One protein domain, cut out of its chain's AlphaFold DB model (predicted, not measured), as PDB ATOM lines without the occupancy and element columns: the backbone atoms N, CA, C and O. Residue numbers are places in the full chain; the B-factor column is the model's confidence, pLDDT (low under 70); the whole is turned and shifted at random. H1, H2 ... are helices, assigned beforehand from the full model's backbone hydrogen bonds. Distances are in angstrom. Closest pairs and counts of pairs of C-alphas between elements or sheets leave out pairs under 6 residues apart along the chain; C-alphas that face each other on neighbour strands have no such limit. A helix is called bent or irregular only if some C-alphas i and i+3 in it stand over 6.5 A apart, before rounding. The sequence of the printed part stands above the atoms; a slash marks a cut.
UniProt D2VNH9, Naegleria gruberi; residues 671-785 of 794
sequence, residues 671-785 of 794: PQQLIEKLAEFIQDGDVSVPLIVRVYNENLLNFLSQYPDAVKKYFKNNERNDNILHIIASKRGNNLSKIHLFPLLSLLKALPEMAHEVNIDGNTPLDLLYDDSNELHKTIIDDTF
ATOM      1  N   PRO A 671    -128.877-182.726-138.490       79.19
ATOM      2  CA  PRO A 671    -129.214-181.460-137.845       79.19
ATOM      3  C   PRO A 671    -130.458-180.796-138.441       79.19
ATOM      4  O   PRO A 671    -131.345-180.341-137.727       79.19
ATOM      5  N   GLN A 672    -130.542-180.789-139.772       78.81
ATOM      6  CA  GLN A 672    -131.574-180.078-140.519       78.81
ATOM      7  C   GLN A 672    -132.960-180.731-140.381       78.81
ATOM      8  O   GLN A 672    -133.952-180.022-140.249       78.81
ATOM      9  N   GLN A 673    -133.023-182.069-140.335       79.56
ATOM     10  CA  GLN A 673    -134.275-182.811-140.126       79.56
ATOM     11  C   GLN A 673    -134.753-182.695-138.674       79.56
ATOM     12  O   GLN A 673    -135.949-182.566-138.422       79.56
ATOM     13  N   LEU A 674    -133.822-182.688-137.709       80.62
ATOM     14  CA  LEU A 674    -134.159-182.435-136.309       80.62
ATOM     15  C   LEU A 674    -134.747-181.027-136.145       80.62
ATOM     16  O   LEU A 674    -135.762-180.874-135.478       80.62
ATOM     17  N   ILE A 675    -134.148-180.019-136.784       79.06
ATOM     18  CA  ILE A 675    -134.660-178.642-136.813       79.06
ATOM     19  C   ILE A 675    -136.061-178.572-137.437       79.06
ATOM     20  O   ILE A 675    -136.949-177.954-136.854       79.06
ATOM     21  N   GLU A 676    -136.280-179.240-138.571       81.56
ATOM     22  CA  GLU A 676    -137.583-179.316-139.244       81.56
ATOM     23  C   GLU A 676    -138.660-179.934-138.335       81.56
ATOM     24  O   GLU A 676    -139.723-179.339-138.159       81.56
ATOM     25  N   LYS A 677    -138.369-181.053-137.651       77.88
ATOM     26  CA  LYS A 677    -139.310-181.638-136.679       77.88
ATOM     27  C   LYS A 677    -139.505-180.809-135.422       77.88
ATOM     28  O   LYS A 677    -140.639-180.677-134.976       77.88
ATOM     29  N   LEU A 678    -138.445-180.245-134.843       75.50
ATOM     30  CA  LEU A 678    -138.583-179.347-133.694       75.50
ATOM     31  C   LEU A 678    -139.520-178.190-134.045       75.50
ATOM     32  O   LEU A 678    -140.416-177.886-133.267       75.50
ATOM     33  N   ALA A 679    -139.390-177.614-135.239       74.75
ATOM     34  CA  ALA A 679    -140.282-176.569-135.714       74.75
ATOM     35  C   ALA A 679    -141.737-177.026-135.933       74.75
ATOM     36  O   ALA A 679    -142.645-176.281-135.564       74.75
ATOM     37  N   GLU A 680    -141.982-178.232-136.468       76.00
ATOM     38  CA  GLU A 680    -143.338-178.811-136.539       76.00
ATOM     39  C   GLU A 680    -144.000-178.848-135.149       76.00
ATOM     40  O   GLU A 680    -145.121-178.369-134.988       76.00
ATOM     41  N   PHE A 681    -143.289-179.322-134.116       68.88
ATOM     42  CA  PHE A 681    -143.803-179.335-132.736       68.88
ATOM     43  C   PHE A 681    -144.006-177.941-132.132       68.88
ATOM     44  O   PHE A 681    -144.711-177.807-131.129       68.88
ATOM     45  N   ILE A 682    -143.373-176.909-132.695       66.25
ATOM     46  CA  ILE A 682    -143.409-175.550-132.147       66.25
ATOM     47  C   ILE A 682    -144.574-174.733-132.699       66.25
ATOM     48  O   ILE A 682    -145.157-173.938-131.962       66.25
ATOM     49  N   GLN A 683    -144.950-174.974-133.955       65.19
ATOM     50  CA  GLN A 683    -146.091-174.322-134.603       65.19
ATOM     51  C   GLN A 683    -147.450-174.799-134.050       65.19
ATOM     52  O   GLN A 683    -148.442-174.097-134.203       65.19
ATOM     53  N   ASP A 684    -147.494-175.939-133.347       64.56
ATOM     54  CA  ASP A 684    -148.695-176.601-132.796       64.56
ATOM     55  C   ASP A 684    -149.293-175.913-131.534       64.56
ATOM     56  O   ASP A 684    -149.863-176.569-130.659       64.56
ATOM     57  N   GLY A 685    -149.118-174.588-131.409       53.06
ATOM     58  CA  GLY A 685    -149.800-173.682-130.466       53.06
ATOM     59  C   GLY A 685    -149.507-173.868-128.968       53.06
ATOM     60  O   GLY A 685    -148.878-173.016-128.342       53.06
ATOM     61  N   ASP A 686    -149.976-174.973-128.389       52.97
ATOM     62  CA  ASP A 686    -150.175-175.146-126.938       52.97
ATOM     63  C   ASP A 686    -149.035-175.876-126.203       52.97
ATOM     64  O   ASP A 686    -148.903-175.770-124.983       52.97
ATOM     65  N   VAL A 687    -148.217-176.672-126.907       46.78
ATOM     66  CA  VAL A 687    -147.288-177.636-126.257       46.78
ATOM     67  C   VAL A 687    -145.830-177.485-126.704       46.78
ATOM     68  O   VAL A 687    -144.950-178.219-126.257       46.78
ATOM     69  N   SER A 688    -145.547-176.480-127.527       47.75
ATOM     70  CA  SER A 688    -144.198-176.127-127.966       47.75
ATOM     71  C   SER A 688    -143.275-175.832-126.782       47.75
ATOM     72  O   SER A 688    -142.199-176.407-126.628       47.75
ATOM     73  N   VAL A 689    -143.731-174.962-125.885       47.72
ATOM     74  CA  VAL A 689    -142.853-174.302-124.925       47.72
ATOM     75  C   VAL A 689    -142.235-175.250-123.887       47.72
ATOM     76  O   VAL A 689    -141.024-175.168-123.686       47.72
ATOM     77  N   PRO A 690    -142.972-176.187-123.251       44.22
ATOM     78  CA  PRO A 690    -142.367-177.144-122.326       44.22
ATOM     79  C   PRO A 690    -141.381-178.098-123.003       44.22
ATOM     80  O   PRO A 690    -140.501-178.605-122.323       44.22
ATOM     81  N   LEU A 691    -141.512-178.344-124.312       48.16
ATOM     82  CA  LEU A 691    -140.576-179.171-125.072       48.16
ATOM     83  C   LEU A 691    -139.227-178.453-125.186       48.16
ATOM     84  O   LEU A 691    -138.198-178.977-124.768       48.16
ATOM     85  N   ILE A 692    -139.243-177.212-125.678       54.53
ATOM     86  CA  ILE A 692    -138.006-176.477-125.932       54.53
ATOM     87  C   ILE A 692    -137.338-176.061-124.613       54.53
ATOM     88  O   ILE A 692    -136.147-176.278-124.450       54.53
ATOM     89  N   VAL A 693    -138.108-175.604-123.615       50.94
ATOM     90  CA  VAL A 693    -137.628-175.285-122.246       50.94
ATOM     91  C   VAL A 693    -136.935-176.459-121.554       50.94
ATOM     92  O   VAL A 693    -136.120-176.262-120.655       50.94
ATOM     93  N   ARG A 694    -137.246-177.682-121.974       53.47
ATOM     94  CA  ARG A 694    -136.708-178.916-121.412       53.47
ATOM     95  C   ARG A 694    -135.476-179.416-122.153       53.47
ATOM     96  O   ARG A 694    -134.534-179.860-121.510       53.47
ATOM     97  N   VAL A 695    -135.484-179.304-123.481       52.06
ATOM     98  CA  VAL A 695    -134.320-179.584-124.334       52.06
ATOM     99  C   VAL A 695    -133.346-178.387-124.348       52.06
ATOM    100  O   VAL A 695    -132.260-178.492-124.910       52.06
ATOM    101  N   TYR A 696    -133.652-177.274-123.659       60.94
ATOM    102  CA  TYR A 696    -132.713-176.178-123.362       60.94
ATOM    103  C   TYR A 696    -131.641-176.553-122.329       60.94
ATOM    104  O   TYR A 696    -131.433-175.910-121.302       60.94
ATOM    105  N   ASN A 697    -130.884-177.577-122.698       69.88
ATOM    106  CA  ASN A 697    -129.465-177.676-122.436       69.88
ATOM    107  C   ASN A 697    -128.725-176.638-123.314       69.88
ATOM    108  O   ASN A 697    -129.137-176.359-124.444       69.88
ATOM    109  N   GLU A 698    -127.609-176.098-122.821       77.25
ATOM    110  CA  GLU A 698    -126.701-175.210-123.562       77.25
ATOM    111  C   GLU A 698    -126.334-175.769-124.943       77.25
ATOM    112  O   GLU A 698    -126.239-175.025-125.920       77.25
ATOM    113  N   ASN A 699    -126.202-177.096-125.029       78.94
ATOM    114  CA  ASN A 699    -125.923-177.823-126.261       78.94
ATOM    115  C   ASN A 699    -126.946-177.535-127.371       78.94
ATOM    116  O   ASN A 699    -126.533-177.327-128.509       78.94
ATOM    117  N   LEU A 700    -128.253-177.472-127.067       81.06
ATOM    118  CA  LEU A 700    -129.272-177.167-128.082       81.06
ATOM    119  C   LEU A 700    -129.173-175.707-128.542       81.06
ATOM    120  O   LEU A 700    -129.287-175.443-129.733       81.06
ATOM    121  N   LEU A 701    -128.940-174.754-127.634       84.50
ATOM    122  CA  LEU A 701    -128.798-173.335-127.997       84.50
ATOM    123  C   LEU A 701    -127.572-173.106-128.890       84.50
ATOM    124  O   LEU A 701    -127.689-172.496-129.954       84.50
ATOM    125  N   ASN A 702    -126.424-173.668-128.501       84.38
ATOM    126  CA  ASN A 702    -125.199-173.635-129.299       84.38
ATOM    127  C   ASN A 702    -125.420-174.276-130.678       84.38
ATOM    128  O   ASN A 702    -125.014-173.718-131.693       84.38
ATOM    129  N   PHE A 703    -126.132-175.400-130.732       86.44
ATOM    130  CA  PHE A 703    -126.492-176.073-131.974       86.44
ATOM    131  C   PHE A 703    -127.416-175.245-132.874       86.44
ATOM    132  O   PHE A 703    -127.113-175.065-134.048       86.44
ATOM    133  N   LEU A 704    -128.504-174.679-132.345       86.31
ATOM    134  CA  LEU A 704    -129.397-173.817-133.127       86.31
ATOM    135  C   LEU A 704    -128.640-172.592-133.676       86.31
ATOM    136  O   LEU A 704    -128.903-172.172-134.801       86.31
ATOM    137  N   SER A 705    -127.647-172.076-132.937       88.44
ATOM    138  CA  SER A 705    -126.799-170.964-133.393       88.44
ATOM    139  C   SER A 705    -125.855-171.326-134.549       88.44
ATOM    140  O   SER A 705    -125.421-170.437-135.274       88.44
ATOM    141  N   GLN A 706    -125.582-172.620-134.774       89.38
ATOM    142  CA  GLN A 706    -124.802-173.112-135.921       89.38
ATOM    143  C   GLN A 706    -125.642-173.258-137.202       89.38
ATOM    144  O   GLN A 706    -125.073-173.377-138.285       89.38
ATOM    145  N   TYR A 707    -126.976-173.233-137.106       89.19
ATOM    146  CA  TYR A 707    -127.884-173.441-138.242       89.19
ATOM    147  C   TYR A 707    -128.942-172.323-138.386       89.19
ATOM    148  O   TYR A 707    -130.133-172.627-138.518       89.19
ATOM    149  N   PRO A 708    -128.552-171.030-138.391       89.75
ATOM    150  CA  PRO A 708    -129.496-169.912-138.337       89.75
ATOM    151  C   PRO A 708    -130.501-169.906-139.496       89.75
ATOM    152  O   PRO A 708    -131.686-169.686-139.263       89.75
ATOM    153  N   ASP A 709    -130.085-170.230-140.723       89.19
ATOM    154  CA  ASP A 709    -130.990-170.265-141.882       89.19
ATOM    155  C   ASP A 709    -132.058-171.358-141.764       89.19
ATOM    156  O   ASP A 709    -133.206-171.166-142.167       89.19
ATOM    157  N   ALA A 710    -131.707-172.503-141.172       82.94
ATOM    158  CA  ALA A 710    -132.673-173.553-140.886       82.94
ATOM    159  C   ALA A 710    -133.628-173.108-139.767       82.94
ATOM    160  O   ALA A 710    -134.833-173.327-139.882       82.94
ATOM    161  N   VAL A 711    -133.128-172.417-138.734       84.38
ATOM    162  CA  VAL A 711    -133.993-171.836-137.698       84.38
ATOM    163  C   VAL A 711    -134.982-170.839-138.312       84.38
ATOM    164  O   VAL A 711    -136.183-171.035-138.156       84.38
ATOM    165  N   LYS A 712    -134.521-169.863-139.106       87.00
ATOM    166  CA  LYS A 712    -135.388-168.895-139.812       87.00
ATOM    167  C   LYS A 712    -136.413-169.566-140.734       87.00
ATOM    168  O   LYS A 712    -137.577-169.182-140.749       87.00
ATOM    169  N   LYS A 713    -135.995-170.569-141.517       86.69
ATOM    170  CA  LYS A 713    -136.864-171.268-142.483       86.69
ATOM    171  C   LYS A 713    -138.001-172.026-141.798       86.69
ATOM    172  O   LYS A 713    -139.113-172.069-142.326       86.69
ATOM    173  N   TYR A 714    -137.701-172.684-140.681       81.00
ATOM    174  CA  TYR A 714    -138.602-173.655-140.071       81.00
ATOM    175  C   TYR A 714    -139.369-173.090-138.866       81.00
ATOM    176  O   TYR A 714    -140.572-173.330-138.753       81.00
ATOM    177  N   PHE A 715    -138.742-172.294-138.000       82.00
ATOM    178  CA  PHE A 715    -139.385-171.717-136.814       82.00
ATOM    179  C   PHE A 715    -140.163-170.446-137.179       82.00
ATOM    180  O   PHE A 715    -139.715-169.327-136.938       82.00
ATOM    181  N   LYS A 716    -141.356-170.633-137.751       83.62
ATOM    182  CA  LYS A 716    -142.334-169.555-137.942       83.62
ATOM    183  C   LYS A 716    -142.829-169.015-136.601       83.62
ATOM    184  O   LYS A 716    -142.904-169.753-135.617       83.62
ATOM    185  N   ASN A 717    -143.239-167.753-136.610       88.94
ATOM    186  CA  ASN A 717    -143.836-167.091-135.457       88.94
ATOM    187  C   ASN A 717    -145.196-167.734-135.126       88.94
ATOM    188  O   ASN A 717    -145.919-168.169-136.027       88.94
ATOM    189  N   ASN A 718    -145.530-167.822-133.836       85.88
ATOM    190  CA  ASN A 718    -146.812-168.364-133.375       85.88
ATOM    191  C   ASN A 718    -147.971-167.356-133.583       85.88
ATOM    192  O   ASN A 718    -147.782-166.259-134.108       85.88
ATOM    193  N   GLU A 719    -149.178-167.690-133.115       87.62
ATOM    194  CA  GLU A 719    -150.356-166.803-133.194       87.62
ATOM    195  C   GLU A 719    -150.195-165.459-132.455       87.62
ATOM    196  O   GLU A 719    -150.877-164.492-132.784       87.62
ATOM    197  N   ARG A 720    -149.279-165.374-131.482       89.56
ATOM    198  CA  ARG A 720    -148.902-164.137-130.773       89.56
ATOM    199  C   ARG A 720    -147.796-163.350-131.477       89.56
ATOM    200  O   ARG A 720    -147.309-162.366-130.931       89.56
ATOM    201  N   ASN A 721    -147.379-163.777-132.665       93.06
ATOM    202  CA  ASN A 721    -146.162-163.329-133.336       93.06
ATOM    203  C   ASN A 721    -144.874-163.531-132.499       93.06
ATOM    204  O   ASN A 721    -143.853-162.910-132.784       93.06
ATOM    205  N   ASP A 722    -144.889-164.418-131.495       90.25
ATOM    206  CA  ASP A 722    -143.677-164.847-130.799       90.25
ATOM    207  C   ASP A 722    -142.869-165.748-131.738       90.25
ATOM    208  O   ASP A 722    -143.312-166.832-132.134       90.25
ATOM    209  N   ASN A 723    -141.655-165.323-132.066       91.44
ATOM    210  CA  ASN A 723    -140.649-166.200-132.659       91.44
ATOM    211  C   ASN A 723    -139.939-167.046-131.578       91.44
ATOM    212  O   ASN A 723    -140.149-166.870-130.373       91.44
ATOM    213  N   ILE A 724    -139.051-167.960-131.986       87.12
ATOM    214  CA  ILE A 724    -138.349-168.865-131.056       87.12
ATOM    215  C   ILE A 724    -137.597-168.141-129.926       87.12
ATOM    216  O   ILE A 724    -137.518-168.653-128.811       87.12
ATOM    217  N   LEU A 725    -137.087-166.933-130.177       90.56
ATOM    218  CA  LEU A 725    -136.328-166.153-129.201       90.56
ATOM    219  C   LEU A 725    -137.239-165.552-128.123       90.56
ATOM    220  O   LEU A 725    -136.872-165.576-126.951       90.56
ATOM    221  N   HIS A 726    -138.448-165.101-128.478       91.12
ATOM    222  CA  HIS A 726    -139.471-164.690-127.502       91.12
ATOM    223  C   HIS A 726    -139.867-165.858-126.585       91.12
ATOM    224  O   HIS A 726    -140.006-165.702-125.368       91.12
ATOM    225  N   ILE A 727    -140.005-167.057-127.162       86.69
ATOM    226  CA  ILE A 727    -140.351-168.283-126.430       86.69
ATOM    227  C   ILE A 727    -139.226-168.680-125.455       86.69
ATOM    228  O   ILE A 727    -139.515-169.104-124.335       86.69
ATOM    229  N   ILE A 728    -137.954-168.493-125.832       84.81
ATOM    230  CA  ILE A 728    -136.815-168.641-124.909       84.81
ATOM    231  C   ILE A 728    -136.888-167.609-123.783       84.81
ATOM    232  O   ILE A 728    -136.834-167.971-122.606       84.81
ATOM    233  N   ALA A 729    -136.985-166.331-124.154       86.44
ATOM    234  CA  ALA A 729    -136.883-165.201-123.244       86.44
ATOM    235  C   ALA A 729    -137.965-165.255-122.157       86.44
ATOM    236  O   ALA A 729    -137.640-165.352-120.979       86.44
ATOM    237  N   SER A 730    -139.238-165.348-122.554       84.69
ATOM    238  CA  SER A 730    -140.408-165.399-121.655       84.69
ATOM    239  C   SER A 730    -140.428-166.580-120.673       84.69
ATOM    240  O   SER A 730    -141.177-166.596-119.688       84.69
ATOM    241  N   LYS A 731    -139.631-167.621-120.925       76.06
ATOM    242  CA  LYS A 731    -139.507-168.777-120.027       76.06
ATOM    243  C   LYS A 731    -138.345-168.652-119.061       76.06
ATOM    244  O   LYS A 731    -138.275-169.441-118.115       76.06
ATOM    245  N   ARG A 732    -137.479-167.653-119.250       69.56
ATOM    246  CA  ARG A 732    -136.282-167.474-118.445       69.56
ATOM    247  C   ARG A 732    -136.612-167.167-116.988       69.56
ATOM    248  O   ARG A 732    -136.192-167.933-116.118       69.56
ATOM    249  N   GLY A 733    -137.432-166.150-116.731       60.91
ATOM    250  CA  GLY A 733    -137.841-165.736-115.387       60.91
ATOM    251  C   GLY A 733    -138.632-166.790-114.613       60.91
ATOM    252  O   GLY A 733    -138.588-166.824-113.388       60.91
ATOM    253  N   ASN A 734    -139.301-167.715-115.309       57.59
ATOM    254  CA  ASN A 734    -140.170-168.702-114.667       57.59
ATOM    255  C   ASN A 734    -139.431-169.909-114.055       57.59
ATOM    256  O   ASN A 734    -139.962-170.517-113.131       57.59
ATOM    257  N   ASN A 735    -138.257-170.308-114.569       54.38
ATOM    258  CA  ASN A 735    -137.500-171.467-114.044       54.38
ATOM    259  C   ASN A 735    -136.001-171.517-114.423       54.38
ATOM    260  O   ASN A 735    -135.294-172.430-113.987       54.38
ATOM    261  N   LEU A 736    -135.489-170.601-115.255       52.44
ATOM    262  CA  LEU A 736    -134.226-170.793-115.986       52.44
ATOM    263  C   LEU A 736    -133.133-169.794-115.582       52.44
ATOM    264  O   LEU A 736    -132.296-169.415-116.400       52.44
ATOM    265  N   SER A 737    -133.029-169.491-114.285       56.78
ATOM    266  CA  SER A 737    -131.784-168.964-113.690       56.78
ATOM    267  C   SER A 737    -130.571-169.890-113.909       56.78
ATOM    268  O   SER A 737    -129.433-169.483-113.691       56.78
ATOM    269  N   LYS A 738    -130.820-171.125-114.369       58.56
ATOM    270  CA  LYS A 738    -129.837-172.126-114.805       58.56
ATOM    271  C   LYS A 738    -129.427-172.036-116.280       58.56
ATOM    272  O   LYS A 738    -128.428-172.651-116.634       58.56
ATOM    273  N   ILE A 739    -130.162-171.327-117.146       63.34
ATOM    274  CA  ILE A 739    -129.690-171.103-118.521       63.34
ATOM    275  C   ILE A 739    -128.617-170.022-118.469       63.34
ATOM    276  O   ILE A 739    -128.893-168.849-118.189       63.34
ATOM    277  N   HIS A 740    -127.386-170.437-118.760       72.56
ATOM    278  CA  HIS A 740    -126.282-169.524-118.990       72.56
ATOM    279  C   HIS A 740    -126.657-168.548-120.108       72.56
ATOM    280  O   HIS A 740    -127.184-168.932-121.152       72.56
ATOM    281  N   LEU A 741    -126.379-167.262-119.888       79.12
ATOM    282  CA  LEU A 741    -126.691-166.219-120.863       79.12
ATOM    283  C   LEU A 741    -125.925-166.434-122.187       79.12
ATOM    284  O   LEU A 741    -126.433-166.094-123.250       79.12
ATOM    285  N   PHE A 742    -124.728-167.031-122.136       82.00
ATOM    286  CA  PHE A 742    -123.819-167.151-123.281       82.00
ATOM    287  C   PHE A 742    -124.386-167.939-124.481       82.00
ATOM    288  O   PHE A 742    -124.442-167.343-125.554       82.00
ATOM    289  N   PRO A 743    -124.869-169.195-124.358       83.62
ATOM    290  CA  PRO A 743    -125.498-169.899-125.483       83.62
ATOM    291  C   PRO A 743    -126.687-169.148-126.102       83.62
ATOM    292  O   PRO A 743    -126.888-169.186-127.315       83.62
ATOM    293  N   LEU A 744    -127.457-168.421-125.284       84.88
ATOM    294  CA  LEU A 744    -128.563-167.599-125.770       84.88
ATOM    295  C   LEU A 744    -128.069-166.365-126.537       84.88
ATOM    296  O   LEU A 744    -128.597-166.066-127.602       84.88
ATOM    297  N   LEU A 745    -127.022-165.685-126.062       86.44
ATOM    298  CA  LEU A 745    -126.382-164.593-126.803       86.44
ATOM    299  C   LEU A 745    -125.771-165.069-128.122       86.44
ATOM    300  O   LEU A 745    -125.863-164.350-129.111       86.44
ATOM    301  N   SER A 746    -125.188-166.270-128.168       89.00
ATOM    302  CA  SER A 746    -124.713-166.879-129.418       89.00
ATOM    303  C   SER A 746    -125.859-167.069-130.413       89.00
ATOM    304  O   SER A 746    -125.725-166.703-131.580       89.00
ATOM    305  N   LEU A 747    -127.015-167.562-129.954       89.00
ATOM    306  CA  LEU A 747    -128.203-167.716-130.795       89.00
ATOM    307  C   LEU A 747    -128.794-166.366-131.241       89.00
ATOM    308  O   LEU A 747    -129.135-166.217-132.411       89.00
ATOM    309  N   LEU A 748    -128.860-165.369-130.353       90.00
ATOM    310  CA  LEU A 748    -129.299-164.006-130.686       90.00
ATOM    311  C   LEU A 748    -128.365-163.349-131.720       90.00
ATOM    312  O   LEU A 748    -128.840-162.728-132.665       90.00
ATOM    313  N   LYS A 749    -127.041-163.527-131.587       91.06
ATOM    314  CA  LYS A 749    -126.038-163.063-132.566       91.06
ATOM    315  C   LYS A 749    -126.178-163.752-133.924       91.06
ATOM    316  O   LYS A 749    -125.946-163.114-134.946       91.06
ATOM    317  N   ALA A 750    -126.550-165.032-133.942       91.69
ATOM    318  CA  ALA A 750    -126.807-165.784-135.169       91.69
ATOM    319  C   ALA A 750    -128.147-165.403-135.838       91.69
ATOM    320  O   ALA A 750    -128.320-165.612-137.037       91.69
ATOM    321  N   LEU A 751    -129.089-164.830-135.079       93.06
ATOM    322  CA  LEU A 751    -130.449-164.487-135.515       93.06
ATOM    323  C   LEU A 751    -130.816-163.015-135.209       93.06
ATOM    324  O   LEU A 751    -131.838-162.761-134.563       93.06
ATOM    325  N   PRO A 752    -130.030-162.024-135.679       92.94
ATOM    326  CA  PRO A 752    -130.186-160.623-135.275       92.94
ATOM    327  C   PRO A 752    -131.508-159.998-135.745       92.94
ATOM    328  O   PRO A 752    -132.074-159.163-135.051       92.94
ATOM    329  N   GLU A 753    -132.036-160.426-136.896       92.56
ATOM    330  CA  GLU A 753    -133.350-159.998-137.400       92.56
ATOM    331  C   GLU A 753    -134.467-160.404-136.426       92.56
ATOM    332  O   GLU A 753    -135.234-159.562-135.962       92.56
ATOM    333  N   MET A 754    -134.488-161.681-136.032       93.56
ATOM    334  CA  MET A 754    -135.480-162.232-135.107       93.56
ATOM    335  C   MET A 754    -135.346-161.632-133.696       93.56
ATOM    336  O   MET A 754    -136.336-161.544-132.976       93.56
ATOM    337  N   ALA A 755    -134.149-161.187-133.296       92.31
ATOM    338  CA  ALA A 755    -133.912-160.497-132.025       92.31
ATOM    339  C   ALA A 755    -134.534-159.083-131.954       92.31
ATOM    340  O   ALA A 755    -134.601-158.503-130.870       92.31
ATOM    341  N   HIS A 756    -134.998-158.531-133.082       93.19
ATOM    342  CA  HIS A 756    -135.637-157.211-133.176       93.19
ATOM    343  C   HIS A 756    -137.086-157.251-133.689       93.19
ATOM    344  O   HIS A 756    -137.749-156.213-133.733       93.19
ATOM    345  N   GLU A 757    -137.597-158.426-134.061       94.25
ATOM    346  CA  GLU A 757    -139.028-158.625-134.296       94.25
ATOM    347  C   GLU A 757    -139.813-158.364-133.008       94.25
ATOM    348  O   GLU A 757    -139.381-158.770-131.933       94.25
ATOM    349  N   VAL A 758    -140.971-157.712-133.124       95.69
ATOM    350  CA  VAL A 758    -141.898-157.495-132.006       95.69
ATOM    351  C   VAL A 758    -143.045-158.498-132.057       95.69
ATOM    352  O   VAL A 758    -143.643-158.703-133.118       95.69
ATOM    353  N   ASN A 759    -143.391-159.090-130.918       95.25
ATOM    354  CA  ASN A 759    -144.609-159.882-130.780       95.25
ATOM    355  C   ASN A 759    -145.870-158.983-130.719       95.25
ATOM    356  O   ASN A 759    -145.786-157.755-130.808       95.25
ATOM    357  N   ILE A 760    -147.059-159.581-130.580       94.31
ATOM    358  CA  ILE A 760    -148.337-158.845-130.482       94.31
ATOM    359  C   ILE A 760    -148.388-157.926-129.250       94.31
ATOM    360  O   ILE A 760    -149.019-156.872-129.313       94.31
ATOM    361  N   ASP A 761    -147.686-158.274-128.169       94.69
ATOM    362  CA  ASP A 761    -147.583-157.444-126.963       94.69
ATOM    363  C   ASP A 761    -146.617-156.247-127.151       94.69
ATOM    364  O   ASP A 761    -146.460-155.429-126.247       94.69
ATOM    365  N   GLY A 762    -145.976-156.116-128.321       95.81
ATOM    366  CA  GLY A 762    -145.064-155.023-128.671       95.81
ATOM    367  C   GLY A 762    -143.624-155.196-128.177       95.81
ATOM    368  O   GLY A 762    -142.790-154.327-128.451       95.81
ATOM    369  N   ASN A 763    -143.333-156.309-127.501       94.94
ATOM    370  CA  ASN A 763    -142.022-156.644-126.946       94.94
ATOM    371  C   ASN A 763    -141.166-157.367-127.987       94.94
ATOM    372  O   ASN A 763    -141.684-158.187-128.741       94.94
ATOM    373  N   THR A 764    -139.858-157.115-127.993       94.44
ATOM    374  CA  THR A 764    -138.868-157.958-128.683       94.44
ATOM    375  C   THR A 764    -138.358-159.076-127.756       94.44
ATOM    376  O   THR A 764    -138.540-159.000-126.534       94.44
ATOM    377  N   PRO A 765    -137.634-160.097-128.264       92.06
ATOM    378  CA  PRO A 765    -136.957-161.072-127.407       92.06
ATOM    379  C   PRO A 765    -135.940-160.437-126.460       92.06
ATOM    380  O   PRO A 765    -135.668-160.987-125.396       92.06
ATOM    381  N   LEU A 766    -135.357-159.302-126.860       91.12
ATOM    382  CA  LEU A 766    -134.401-158.567-126.045       91.12
ATOM    383  C   LEU A 766    -135.113-157.846-124.899       91.12
ATOM    384  O   LEU A 766    -134.653-157.977-123.772       91.12
ATOM    385  N   ASP A 767    -136.253-157.187-125.138       91.69
ATOM    386  CA  ASP A 767    -137.048-156.549-124.072       91.69
ATOM    387  C   ASP A 767    -137.457-157.581-122.999       91.69
ATOM    388  O   ASP A 767    -137.204-157.384-121.811       91.69
ATOM    389  N   LEU A 768    -137.949-158.753-123.427       89.00
ATOM    390  CA  LEU A 768    -138.275-159.874-122.531       89.00
ATOM    391  C   LEU A 768    -137.061-160.395-121.738       89.00
ATOM    392  O   LEU A 768    -137.215-160.899-120.627       89.00
ATOM    393  N   LEU A 769    -135.845-160.300-122.292       86.06
ATOM    394  CA  LEU A 769    -134.621-160.633-121.561       86.06
ATOM    395  C   LEU A 769    -134.174-159.516-120.620       86.06
ATOM    396  O   LEU A 769    -133.620-159.848-119.574       86.06
ATOM    397  N   TYR A 770    -134.401-158.243-120.955       85.19
ATOM    398  CA  TYR A 770    -134.092-157.101-120.092       85.19
ATOM    399  C   TYR A 770    -134.910-157.149-118.799       85.19
ATOM    400  O   TYR A 770    -134.320-157.042-117.720       85.19
ATOM    401  N   ASP A 771    -136.220-157.378-118.894       80.56
ATOM    402  CA  ASP A 771    -137.130-157.413-117.740       80.56
ATOM    403  C   ASP A 771    -136.768-158.519-116.728       80.56
ATOM    404  O   ASP A 771    -136.763-158.285-115.519       80.56
ATOM    405  N   ASP A 772    -136.363-159.698-117.214       71.50
ATOM    406  CA  ASP A 772    -135.958-160.854-116.394       71.50
ATOM    407  C   ASP A 772    -134.478-160.818-115.932       71.50
ATOM    408  O   ASP A 772    -133.984-161.766-115.306       71.50
ATOM    409  N   SER A 773    -133.713-159.771-116.268       71.00
ATOM    410  CA  SER A 773    -132.251-159.761-116.107       71.00
ATOM    411  C   SER A 773    -131.718-158.946-114.924       71.00
ATOM    412  O   SER A 773    -132.208-157.874-114.574       71.00
ATOM    413  N   ASN A 774    -130.626-159.443-114.329       77.00
ATOM    414  CA  ASN A 774    -129.802-158.649-113.419       77.00
ATOM    415  C   ASN A 774    -128.945-157.637-114.205       77.00
ATOM    416  O   ASN A 774    -128.710-157.809-115.398       77.00
ATOM    417  N   GLU A 775    -128.434-156.608-113.525       76.44
ATOM    418  CA  GLU A 775    -127.650-155.534-114.163       76.44
ATOM    419  C   GLU A 775    -126.457-156.050-114.986       76.44
ATOM    420  O   GLU A 775    -126.211-155.549-116.077       76.44
ATOM    421  N   LEU A 776    -125.771-157.108-114.535       71.50
ATOM    422  CA  LEU A 776    -124.677-157.728-115.295       71.50
ATOM    423  C   LEU A 776    -125.154-158.280-116.647       71.50
ATOM    424  O   LEU A 776    -124.504-158.082-117.668       71.50
ATOM    425  N   HIS A 777    -126.285-158.985-116.664       76.06
ATOM    426  CA  HIS A 777    -126.879-159.491-117.895       76.06
ATOM    427  C   HIS A 777    -127.354-158.347-118.805       76.06
ATOM    428  O   HIS A 777    -127.162-158.466-120.010       76.06
ATOM    429  N   LYS A 778    -127.891-157.245-118.255       82.56
ATOM    430  CA  LYS A 778    -128.223-156.035-119.033       82.56
ATOM    431  C   LYS A 778    -126.991-155.470-119.725       82.56
ATOM    432  O   LYS A 778    -127.002-155.365-120.941       82.56
ATOM    433  N   THR A 779    -125.894-155.253-118.989       79.50
ATOM    434  CA  THR A 779    -124.624-154.772-119.566       79.50
ATOM    435  C   THR A 779    -124.130-155.674-120.698       79.50
ATOM    436  O   THR A 779    -123.736-155.179-121.745       79.50
ATOM    437  N   ILE A 780    -124.202-157.001-120.542       79.38
ATOM    438  CA  ILE A 780    -123.773-157.928-121.602       79.38
ATOM    439  C   ILE A 780    -124.705-157.857-122.831       79.38
ATOM    440  O   ILE A 780    -124.239-158.036-123.960       79.38
ATOM    441  N   ILE A 781    -126.008-157.608-122.644       82.88
ATOM    442  CA  ILE A 781    -126.953-157.402-123.751       82.88
ATOM    443  C   ILE A 781    -126.680-156.051-124.433       82.88
ATOM    444  O   ILE A 781    -126.564-156.042-125.655       82.88
ATOM    445  N   ASP A 782    -126.491-154.960-123.682       85.94
ATOM    446  CA  ASP A 782    -126.101-153.632-124.189       85.94
ATOM    447  C   ASP A 782    -124.798-153.703-125.011       85.94
ATOM    448  O   ASP A 782    -124.755-153.233-126.148       85.94
ATOM    449  N   ASP A 783    -123.753-154.354-124.485       83.56
ATOM    450  CA  ASP A 783    -122.464-154.545-125.170       83.56
ATOM    451  C   ASP A 783    -122.599-155.392-126.447       83.56
ATOM    452  O   ASP A 783    -121.867-155.202-127.422       83.56
ATOM    453  N   THR A 784    -123.525-156.356-126.451       82.38
ATOM    454  CA  THR A 784    -123.755-157.239-127.602       82.38
ATOM    455  C   THR A 784    -124.621-156.579-128.676       82.38
ATOM    456  O   THR A 784    -124.404-156.803-129.869       82.38
ATOM    457  N   PHE A 785    -125.597-155.775-128.263       86.12
ATOM    458  CA  PHE A 785    -126.601-155.143-129.109       86.12
ATOM    459  C   PHE A 785    -126.691-153.639-128.780       86.12
ATOM    460  O   PHE A 785    -127.719-153.169-128.298       86.12
TER     461      PHE A 785
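This is residues 671 to 785 of the 794 residues of a protein of Naegleria gruberi (UniProt D2VNH9). Look for two rows of helices: H3, H6 and H8 run the same way in one row, while H5 and H7 run back in the other, with few contacts between the rows. Toward one end of the longest axis H1, H2 and H4 run across this direction, H4 packing on H1 and H2 on H5. The links around Glu 719 and Gly 762 loop out beyond H5 and H7 on the same side. The printed part has 115 residues, with eight named helices, H1 to H8 in order, and no named strand; the class is all helix. The whole is compact, with a radius of gyration of the C-alphas of 13.0 A, and rounded, spanning 37 by 28 by 26 A.

Start at H1, residues 671 to 683; it touches H2, residues 688 to 695, only at the corner and only just, with 3 pairs of C-alphas within 8 A. H2 and H3, residues 698 to 706, meet only through their link. Next find H4, residues 708 to 714, which touches H1 at a steep tilt of 48 degrees, the closest C-alphas being Ala 679 and Tyr 714, 5.5 A apart. H5, residues 724 to 735, touches H2 with residues 727 to 731 alone; the closest C-alphas are Val 689 and Ile 727, 6.7 A apart. H6, residues 741 to 750, touches H3 at a shallow tilt of 14 degrees, the same way, with the C-alphas of Ser 705 and Leu 747 closest at 4.4 A. H5 and H6 are close but not clearly touching, at 7.5 A between the C-alphas of Leu 725 and Leu 748, and run opposite ways. H7, residues 765 to 771, touches H5 the same way at 24 degrees, a shallow tilt; look at the C-alphas of His 726 and Pro 765, the closest at 4.4 A. H8, residues 775 to 784, forms a helical hairpin with H7, which it only just touches, with 3 pairs of C-alphas within 8 A. H8 also touches H6, the C-alphas of Leu 741 and His 777 being closest at 7.4 A. Every O i to N i+4 pair is within hydrogen-bond range in H1, H2, H3, H4, H6, H7 and H8, and 4 of 8 are in H5.

Find C-alpha 671 at (-129.214, -181.460, -137.845); from there H1 runs 18.6 A to C-alpha 683. H5 begins at (-138.349, -168.865, -131.056) and measures 17.2 A; it is only just irregular, with C-alphas 730 and 733 6.8 A apart. H6 measures 14.3 A, and H8 runs 14.1 A to C-alpha 784 at (-123.755, -157.239, -127.602).

The two C-alphas farthest apart are those of Gln 673 and Glu 775, at 38.2 A. The printed part has no cut, and the link from H6 to H7, residues 751 to 764, is long. Watch the B-factor column: pLDDT is under 70 in residues 681 to 697 and 732 to 739, against a mean of 79.2 for the printed part.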